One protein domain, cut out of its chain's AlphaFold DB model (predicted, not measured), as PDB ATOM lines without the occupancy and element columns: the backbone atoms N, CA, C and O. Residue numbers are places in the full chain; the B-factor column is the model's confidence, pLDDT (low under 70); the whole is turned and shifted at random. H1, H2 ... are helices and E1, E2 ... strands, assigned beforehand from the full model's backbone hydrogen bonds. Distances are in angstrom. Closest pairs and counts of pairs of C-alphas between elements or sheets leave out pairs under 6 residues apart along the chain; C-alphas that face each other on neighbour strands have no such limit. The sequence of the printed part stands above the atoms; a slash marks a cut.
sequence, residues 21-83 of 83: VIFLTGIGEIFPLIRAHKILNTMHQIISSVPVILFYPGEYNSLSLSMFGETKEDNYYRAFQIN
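Overview. This is residues 21 to 83 of the 83 residues of the protein "DUF1788 domain-containing protein" of Lactiplantibacillus plantarum (UniProt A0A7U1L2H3). Little regular structure: a ribbon of two short parallel strands, E1 and E2, has helix H2 running alongside, and a long looping stretch, residues 55 to 83, makes much of the rest. The 63 printed residues hold E1, H1, H2, E2 in that order, 21 residues in named elements, class mixed. The whole is compact, radius of gyration of the C-alphas 11.3 A, spanning 32 by 22 by 22 A.

Arrangement. Look first at E1, residues 22 to 24, and E2, residues 52 to 54: parallel at 18 degrees, with N 24 and O 53 2.8 A apart, within hydrogen-bond range. Between them come H1, residues 27 to 30, and H2, residues 36 to 46, in a strand-helix-strand unit, parallel neighbour strands joined through helices, its crossover right-handed. H2 and E2 are near each other, with 7 pairs of C-alphas within 10 A. H1 and H2 are close but not clearly touching; their closest C-alphas, Ile 27 and Ala 36, are 6.8 A apart. In H2 every O i to N i+4 pair is within range; H1 is too short for one.

Along the chain. Find C-alpha 22 at (115.076, 143.322, 172.826), where E1 begins its 6.5 A; H1 spans 5.5 A. H2 runs 15.8 A from C-alpha 36, and E2, 6.4 A, ends at C-alpha 54, (115.733, 135.685, 176.333).

Size, cuts and confidence. The printed part has no cut, and its three links between elements are tight. Residues 59 to 60 pair antiparallel with 65 to 66. Confidence is under 70 at residues 63, 69 to 80 and 83.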
ATOM      1  N   VAL A  21     118.085 146.901 171.904       85.62
ATOM      2  CA  VAL A  21     118.188 145.520 172.399       85.62
ATOM      3  C   VAL A  21     116.792 145.083 172.825       85.62
ATOM      4  O   VAL A  21     116.081 145.851 173.477       85.62
ATOM      5  N   ILE A  22     116.389 143.868 172.462       87.56
ATOM      6  CA  ILE A  22     115.076 143.322 172.826       87.56
ATOM      7  C   ILE A  22     115.240 142.372 174.007       87.56
ATOM      8  O   ILE A  22     116.024 141.429 173.948       87.56
ATOM      9  N   PHE A  23     114.451 142.580 175.057       89.69
ATOM     10  CA  PHE A  23     114.377 141.685 176.207       89.69
ATOM     11  C   PHE A  23     113.062 140.900 176.178       89.69
ATOM     12  O   PHE A  23     111.981 141.488 176.196       89.69
ATOM     13  N   LEU A  24     113.149 139.570 176.160       88.12
ATOM     14  CA  LEU A  24     112.000 138.666 176.221       88.12
ATOM     15  C   LEU A  24     111.899 138.036 177.604       88.12
ATOM     16  O   LEU A  24     112.687 137.162 177.956       88.12
ATOM     17  N   THR A  25     110.913 138.478 178.376       89.75
ATOM     18  CA  THR A  25     110.643 138.026 179.747       89.75
ATOM     19  C   THR A  25     109.308 137.282 179.825       89.75
ATOM     20  O   THR A  25     108.525 137.288 178.877       89.75
ATOM     21  N   GLY A  26     109.046 136.602 180.947       87.56
ATOM     22  CA  GLY A  26     107.740 135.977 181.205       87.56
ATOM     23  C   GLY A  26     107.434 134.724 180.375       87.56
ATOM     24  O   GLY A  26     106.320 134.217 180.429       87.56
ATOM     25  N   ILE A  27     108.413 134.182 179.642       83.88
ATOM     26  CA  ILE A  27     108.278 132.922 178.886       83.88
ATOM     27  C   ILE A  27     107.906 131.750 179.801       83.88
ATOM     28  O   ILE A  27     107.167 130.857 179.393       83.88
ATOM     29  N   GLY A  28     108.366 131.821 181.053       83.81
ATOM     30  CA  GLY A  28     107.972 130.960 182.164       83.81
ATOM     31  C   GLY A  28     106.468 130.731 182.280       83.81
ATOM     32  O   GLY A  28     105.990 129.602 182.313       83.81
ATOM     33  N   GLU A  29     105.733 131.838 182.297       86.62
ATOM     34  CA  GLU A  29     104.311 131.894 182.640       86.62
ATOM     35  C   GLU A  29     103.401 131.412 181.505       86.62
ATOM     36  O   GLU A  29     102.250 131.046 181.729       86.62
ATOM     37  N   ILE A  30     103.902 131.429 180.265       83.31
ATOM     38  CA  ILE A  30     103.138 131.053 179.069       83.31
ATOM     39  C   ILE A  30     103.498 129.659 178.545       83.31
ATOM     40  O   ILE A  30     102.918 129.189 177.563       83.31
ATOM     41  N   PHE A  31     104.452 128.977 179.170       78.94
ATOM     42  CA  PHE A  31     104.801 127.609 178.812       78.94
ATOM     43  C   PHE A  31     103.697 126.624 179.254       78.94
ATOM     44  O   PHE A  31     103.161 126.778 180.349       78.94
ATOM     45  N   PRO A  32     103.333 125.601 178.450       77.19
ATOM     46  CA  PRO A  32     103.844 125.258 177.117       77.19
ATOM     47  C   PRO A  32     103.024 125.860 175.956       77.19
ATOM     48  O   PRO A  32     103.228 125.486 174.799       77.19
ATOM     49  N   LEU A  33     102.083 126.776 176.231       81.69
ATOM     50  CA  LEU A  33     101.158 127.334 175.233       81.69
ATOM     51  C   LEU A  33     101.894 127.994 174.054       81.69
ATOM     52  O   LEU A  33     101.491 127.828 172.899       81.69
ATOM     53  N   ILE A  34     102.978 128.723 174.332       76.25
ATOM     54  CA  ILE A  34     103.872 129.272 173.306       76.25
ATOM     55  C   ILE A  34     105.289 128.744 173.531       76.25
ATOM     56  O   ILE A  34     105.879 128.938 174.589       76.25
ATOM     57  N   ARG A  35     105.860 128.108 172.501       78.62
ATOM     58  CA  ARG A  35     107.234 127.586 172.541       78.62
ATOM     59  C   ARG A  35     108.241 128.700 172.263       78.62
ATOM     60  O   ARG A  35     108.149 129.364 171.229       78.62
ATOM     61  N   ALA A  36     109.228 128.862 173.142       79.50
ATOM     62  CA  ALA A  36     110.219 129.938 173.072       79.50
ATOM     63  C   ALA A  36     110.998 129.955 171.743       79.50
ATOM     64  O   ALA A  36     111.176 131.017 171.145       79.50
ATOM     65  N   HIS A  37     111.375 128.781 171.216       77.38
ATOM     66  CA  HIS A  37     112.087 128.685 169.934       77.38
ATOM     67  C   HIS A  37     111.285 129.245 168.753       77.38
ATOM     68  O   HIS A  37     111.871 129.777 167.814       77.38
ATOM     69  N   LYS A  38     109.943 129.161 168.779       80.44
ATOM     70  CA  LYS A  38     109.110 129.751 167.718       80.44
ATOM     71  C   LYS A  38     109.208 131.271 167.744       80.44
ATOM     72  O   LYS A  38     109.335 131.875 166.688       80.44
ATOM     73  N   ILE A  39     109.190 131.867 168.938       83.81
ATOM     74  CA  ILE A  39     109.330 133.317 169.114       83.81
ATOM     75  C   ILE A  39     110.688 133.775 168.583       83.81
ATOM     76  O   ILE A  39     110.741 134.676 167.752       83.81
ATOM     77  N   LEU A  40     111.766 133.108 169.004       80.31
ATOM     78  CA  LEU A  40     113.125 133.436 168.576       80.31
ATOM     79  C   LEU A  40     113.318 133.295 167.065       80.31
ATOM     80  O   LEU A  40     113.868 134.198 166.441       80.31
ATOM     81  N   ASN A  41     112.834 132.204 166.462       79.94
ATOM     82  CA  ASN A  41     112.945 131.999 165.018       79.94
ATOM     83  C   ASN A  41     112.213 133.092 164.233       79.94
ATOM     84  O   ASN A  41     112.768 133.627 163.275       79.94
ATOM     85  N   THR A  42     110.996 133.460 164.646       83.19
ATOM     86  CA  THR A  42     110.247 134.539 163.988       83.19
ATOM     87  C   THR A  42     110.917 135.900 164.197       83.19
ATOM     88  O   THR A  42     110.990 136.686 163.256       83.19
ATOM     89  N   MET A  43     111.467 136.172 165.384       83.25
ATOM     90  CA  MET A  43     112.216 137.410 165.621       83.25
ATOM     91  C   MET A  43     113.485 137.482 164.783       83.25
ATOM     92  O   MET A  43     113.720 138.512 164.175       83.25
ATOM     93  N   HIS A  44     114.256 136.402 164.668       79.81
ATOM     94  CA  HIS A  44     115.465 136.390 163.840       79.81
ATOM     95  C   HIS A  44     115.158 136.553 162.340       79.81
ATOM     96  O   HIS A  44     115.959 137.121 161.603       79.81
ATOM     97  N   GLN A  45     113.998 136.072 161.877       80.06
ATOM     98  CA  GLN A  45     113.550 136.252 160.491       80.06
ATOM     99  C   GLN A  45     113.165 137.700 160.163       80.06
ATOM    100  O   GLN A  45     113.416 138.142 159.046       80.06
ATOM    101  N   ILE A  46     112.544 138.413 161.107       79.62
ATOM    102  CA  ILE A  46     111.994 139.759 160.873       79.62
ATOM    103  C   ILE A  46     112.964 140.852 161.353       79.62
ATOM    104  O   ILE A  46     113.134 141.866 160.696       79.62
ATOM    105  N   ILE A  47     113.645 140.639 162.477       78.50
ATOM    106  CA  ILE A  47     114.512 141.607 163.154       78.50
ATOM    107  C   ILE A  47     115.923 141.006 163.286       78.50
ATOM    108  O   ILE A  47     116.349 140.574 164.355       78.50
ATOM    109  N   SER A  48     116.655 140.943 162.172       73.69
ATOM    110  CA  SER A  48     117.972 140.283 162.107       73.69
ATOM    111  C   SER A  48     119.134 141.113 162.671       73.69
ATOM    112  O   SER A  48     120.168 140.555 163.033       73.69
ATOM    113  N   SER A  49     118.986 142.437 162.751       79.12
ATOM    114  CA  SER A  49     120.049 143.371 163.153       79.12
ATOM    115  C   SER A  49     120.055 143.726 164.641       79.12
ATOM    116  O   SER A  49     120.992 144.377 165.101       79.12
ATOM    117  N   VAL A  50     119.033 143.312 165.397       84.44
ATOM    118  CA  VAL A  50     118.847 143.695 166.802       84.44
ATOM    119  C   VAL A  50     119.075 142.483 167.704       84.44
ATOM    120  O   VAL A  50     118.404 141.463 167.533       84.44
ATOM    121  N   PRO A  51     119.997 142.557 168.680       85.25
ATOM    122  CA  PRO A  51     120.218 141.463 169.612       85.25
ATOM    123  C   PRO A  51     118.984 141.233 170.497       85.25
ATOM    124  O   PRO A  51     118.361 142.174 170.999       85.25
ATOM    125  N   VAL A  52     118.660 139.957 170.714       85.69
ATOM    126  CA  VAL A  52     117.549 139.509 171.563       85.69
ATOM    127  C   VAL A  52     118.107 138.769 172.775       85.69
ATOM    128  O   VAL A  52     118.862 137.809 172.630       85.69
ATOM    129  N   ILE A  53     117.706 139.195 173.970       87.38
ATOM    130  CA  ILE A  53     118.030 138.554 175.245       87.38
ATOM    131  C   ILE A  53     116.771 137.855 175.758       87.38
ATOM    132  O   ILE A  53     115.763 138.497 176.051       87.38
ATOM    133  N   LEU A  54     116.828 136.526 175.856       86.56
ATOM    134  CA  LEU A  54     115.733 135.685 176.333       86.56
ATOM    135  C   LEU A  54     115.950 135.297 177.798       86.56
ATOM    136  O   LEU A  54     116.925 134.625 178.123       86.56
ATOM    137  N   PHE A  55     114.998 135.642 178.661       87.50
ATOM    138  CA  PHE A  55     114.938 135.135 180.026       87.50
ATOM    139  C   PHE A  55     114.134 133.842 180.032       87.50
ATOM    140  O   PHE A  55     112.903 133.846 179.936       87.50
ATOM    141  N   TYR A  56     114.851 132.729 180.115       85.19
ATOM    142  CA  TYR A  56     114.276 131.398 180.035       85.19
ATOM    143  C   TYR A  56     114.476 130.660 181.365       85.19
ATOM    144  O   TYR A  56     115.623 130.408 181.734       85.19
ATOM    145  N   PRO A  57     113.402 130.324 182.106       83.19
ATOM    146  CA  PRO A  57     113.498 129.591 183.367       83.19
ATOM    147  C   PRO A  57     113.685 128.095 183.087       83.19
ATOM    148  O   PRO A  57     112.787 127.276 183.271       83.19
ATOM    149  N   GLY A  58     114.864 127.754 182.579       82.38
ATOM    150  CA  GLY A  58     115.221 126.407 182.172       82.38
ATOM    151  C   GLY A  58     116.704 126.296 181.850       82.38
ATOM    152  O   GLY A  58     117.473 127.240 182.030       82.38
ATOM    153  N   GLU A  59     117.102 125.132 181.363       79.12
ATOM    154  CA  GLU A  59     118.484 124.846 181.005       79.12
ATOM    155  C   GLU A  59     118.714 125.059 179.509       79.12
ATOM    156  O   GLU A  59     117.908 124.658 178.663       79.12
ATOM    157  N   TYR A  60     119.852 125.671 179.186       78.12
ATOM    158  CA  TYR A  60     120.359 125.792 177.826       78.12
ATOM    159  C   TYR A  60     121.636 124.967 177.691       78.12
ATOM    160  O   TYR A  60     122.623 125.221 178.375       78.12
ATOM    161  N   ASN A  61     121.645 123.984 176.791       73.00
ATOM    162  CA  ASN A  61     122.804 123.104 176.587       73.00
ATOM    163  C   ASN A  61     123.549 123.386 175.271       73.00
ATOM    164  O   ASN A  61     124.072 122.467 174.645       73.00
ATOM    165  N   SER A  62     123.583 124.648 174.828       70.25
ATOM    166  CA  SER A  62     124.138 125.099 173.531       70.25
ATOM    167  C   SER A  62     123.403 124.602 172.277       70.25
ATOM    168  O   SER A  62     123.527 125.210 171.217       70.25
ATOM    169  N   LEU A  63     122.622 123.525 172.379       66.75
ATOM    170  CA  LEU A  63     121.872 122.938 171.269       66.75
ATOM    171  C   LEU A  63     120.358 123.104 171.424       66.75
ATOM    172  O   LEU A  63     119.656 123.229 170.427       66.75
ATOM    173  N   SER A  64     119.864 123.090 172.660       71.62
ATOM    174  CA  SER A  64     118.438 123.041 172.978       71.62
ATOM    175  C   SER A  64     118.129 123.787 174.273       71.62
ATOM    176  O   SER A  64     118.996 123.959 175.135       71.62
ATOM    177  N   LEU A  65     116.873 124.219 174.380       76.81
ATOM    178  CA  LEU A  65     116.262 124.762 175.586       76.81
ATOM    179  C   LEU A  65     115.383 123.665 176.205       76.81
ATOM    180  O   LEU A  65     114.620 123.014 175.487       76.81
ATOM    181  N   SER A  66     115.502 123.440 177.512       77.25
ATOM    182  CA  SER A  66     114.624 122.538 178.269       77.25
ATOM    183  C   SER A  66     114.105 123.249 179.509       77.25
ATOM    184  O   SER A  66     114.870 123.848 180.260       77.25
ATOM    185  N   MET A  67     112.794 123.191 179.722       77.25
ATOM    186  CA  MET A  67     112.114 123.850 180.831       77.25
ATOM    187  C   MET A  67     111.385 122.806 181.667       77.25
ATOM    188  O   MET A  67     110.698 121.940 181.133       77.25
ATOM    189  N   PHE A  68     111.603 122.864 182.983       73.38
ATOM    190  CA  PHE A  68     111.027 121.944 183.973       73.38
ATOM    191  C   PHE A  68     111.276 120.444 183.718       73.38
ATOM    192  O   PHE A  68     110.499 119.601 184.156       73.38
ATOM    193  N   GLY A  69     112.369 120.092 183.032       63.00
ATOM    194  CA  GLY A  69     112.710 118.698 182.728       63.00
ATOM    195  C   GLY A  69     111.876 118.075 181.603       63.00
ATOM    196  O   GLY A  69     112.002 116.874 181.357       63.00
ATOM    197  N   GLU A  70     111.050 118.861 180.901       61.00
ATOM    198  CA  GLU A  70     110.351 118.381 179.711       61.00
ATOM    199  C   GLU A  70     111.309 118.195 178.521       61.00
ATOM    200  O   GLU A  70     112.324 118.889 178.371       61.00
ATOM    201  N   THR A  71     110.978 117.187 177.706       54.50
ATOM    202  CA  THR A  71     111.770 116.620 176.605       54.50
ATOM    203  C   THR A  71     112.423 117.684 175.723       54.50
ATOM    204  O   THR A  71     111.766 118.628 175.287       54.50
ATOM    205  N   LYS A  72     113.718 117.482 175.436       55.78
ATOM    206  CA  LYS A  72     114.571 118.323 174.582       55.78
ATOM    207  C   LYS A  72     113.827 118.818 173.343       55.78
ATOM    208  O   LYS A  72     113.399 118.022 172.509       55.78
ATOM    209  N   GLU A  73     113.717 120.135 173.200       57.31
ATOM    210  CA  GLU A  73     113.265 120.724 171.948       57.31
ATOM    211  C   GLU A  73     114.411 120.639 170.926       57.31
ATOM    212  O   GLU A  73     115.403 121.362 171.029       57.31
ATOM    213  N   ASP A  74     114.281 119.744 169.943       52.22
ATOM    214  CA  ASP A  74     115.201 119.624 168.806       52.22
ATOM    215  C   ASP A  74     115.068 120.848 167.892       52.22
ATOM    216  O   ASP A  74     114.339 120.821 166.904       52.22
ATOM    217  N   ASN A  75     115.735 121.952 168.227       55.53
ATOM    218  CA  ASN A  75     115.971 123.059 167.305       55.53
ATOM    219  C   ASN A  75     117.293 123.744 167.651       55.53
ATOM    220  O   ASN A  75     117.414 124.388 168.690       55.53
ATOM    221  N   TYR A  76     118.265 123.630 166.741       51.03
ATOM    222  CA  TYR A  76     119.554 124.307 166.833       51.03
ATOM    223  C   TYR A  76     119.344 125.825 166.871       51.03
ATOM    224  O   TYR A  76     118.944 126.431 165.874       51.03
ATOM    225  N   TYR A  77     119.634 126.434 168.017       60.91
ATOM    226  CA  TYR A  77     119.644 127.882 168.179       60.91
ATOM    227  C   TYR A  77     121.038 128.354 168.579       60.91
ATOM    228  O   TYR A  77     121.635 127.842 169.529       60.91
ATOM    229  N   ARG A  78     121.555 129.354 167.860       63.97
ATOM    230  CA  ARG A  78     122.839 129.988 168.168       63.97
ATOM    231  C   ARG A  78     122.614 131.082 169.216       63.97
ATOM    232  O   ARG A  78     122.496 132.252 168.870       63.97
ATOM    233  N   ALA A  79     122.539 130.680 170.481       68.75
ATOM    234  CA  ALA A  79     122.615 131.573 171.635       68.75
ATOM    235  C   ALA A  79     123.961 131.414 172.338       68.75
ATOM    236  O   ALA A  79     124.613 130.375 172.258       68.75
ATOM    237  N   PHE A  80     124.338 132.441 173.088       69.38
ATOM    238  CA  PHE A  80     125.386 132.338 174.089       69.38
ATOM    239  C   PHE A  80     124.737 132.568 175.446       69.38
ATOM    240  O   PHE A  80     124.014 133.547 175.630       69.38
ATOM    241  N   GLN A  81     124.968 131.651 176.381       70.25
ATOM    242  CA  GLN A  81     124.593 131.881 177.767       70.25
ATOM    243  C   GLN A  81     125.475 133.003 178.320       70.25
ATOM    244  O   GLN A  81     126.700 132.941 178.210       70.25
ATOM    245  N   ILE A  82     124.846 134.026 178.891       71.25
ATOM    246  CA  ILE A  82     125.541 135.108 179.585       71.25
ATOM    247  C   ILE A  82     125.660 134.661 181.045       71.25
ATOM    248  O   ILE A  82     124.641 134.570 181.731       71.25
ATOM    249  N   ASN A  83     126.876 134.306 181.467       57.78
ATOM    250  CA  ASN A  83     127.217 133.977 182.858       57.78
ATOM    251  C   ASN A  83     127.813 135.187 183.570       57.78
ATOM    252  O   ASN A  83     128.585 135.918 182.908       57.78
TER     253      ASN A  83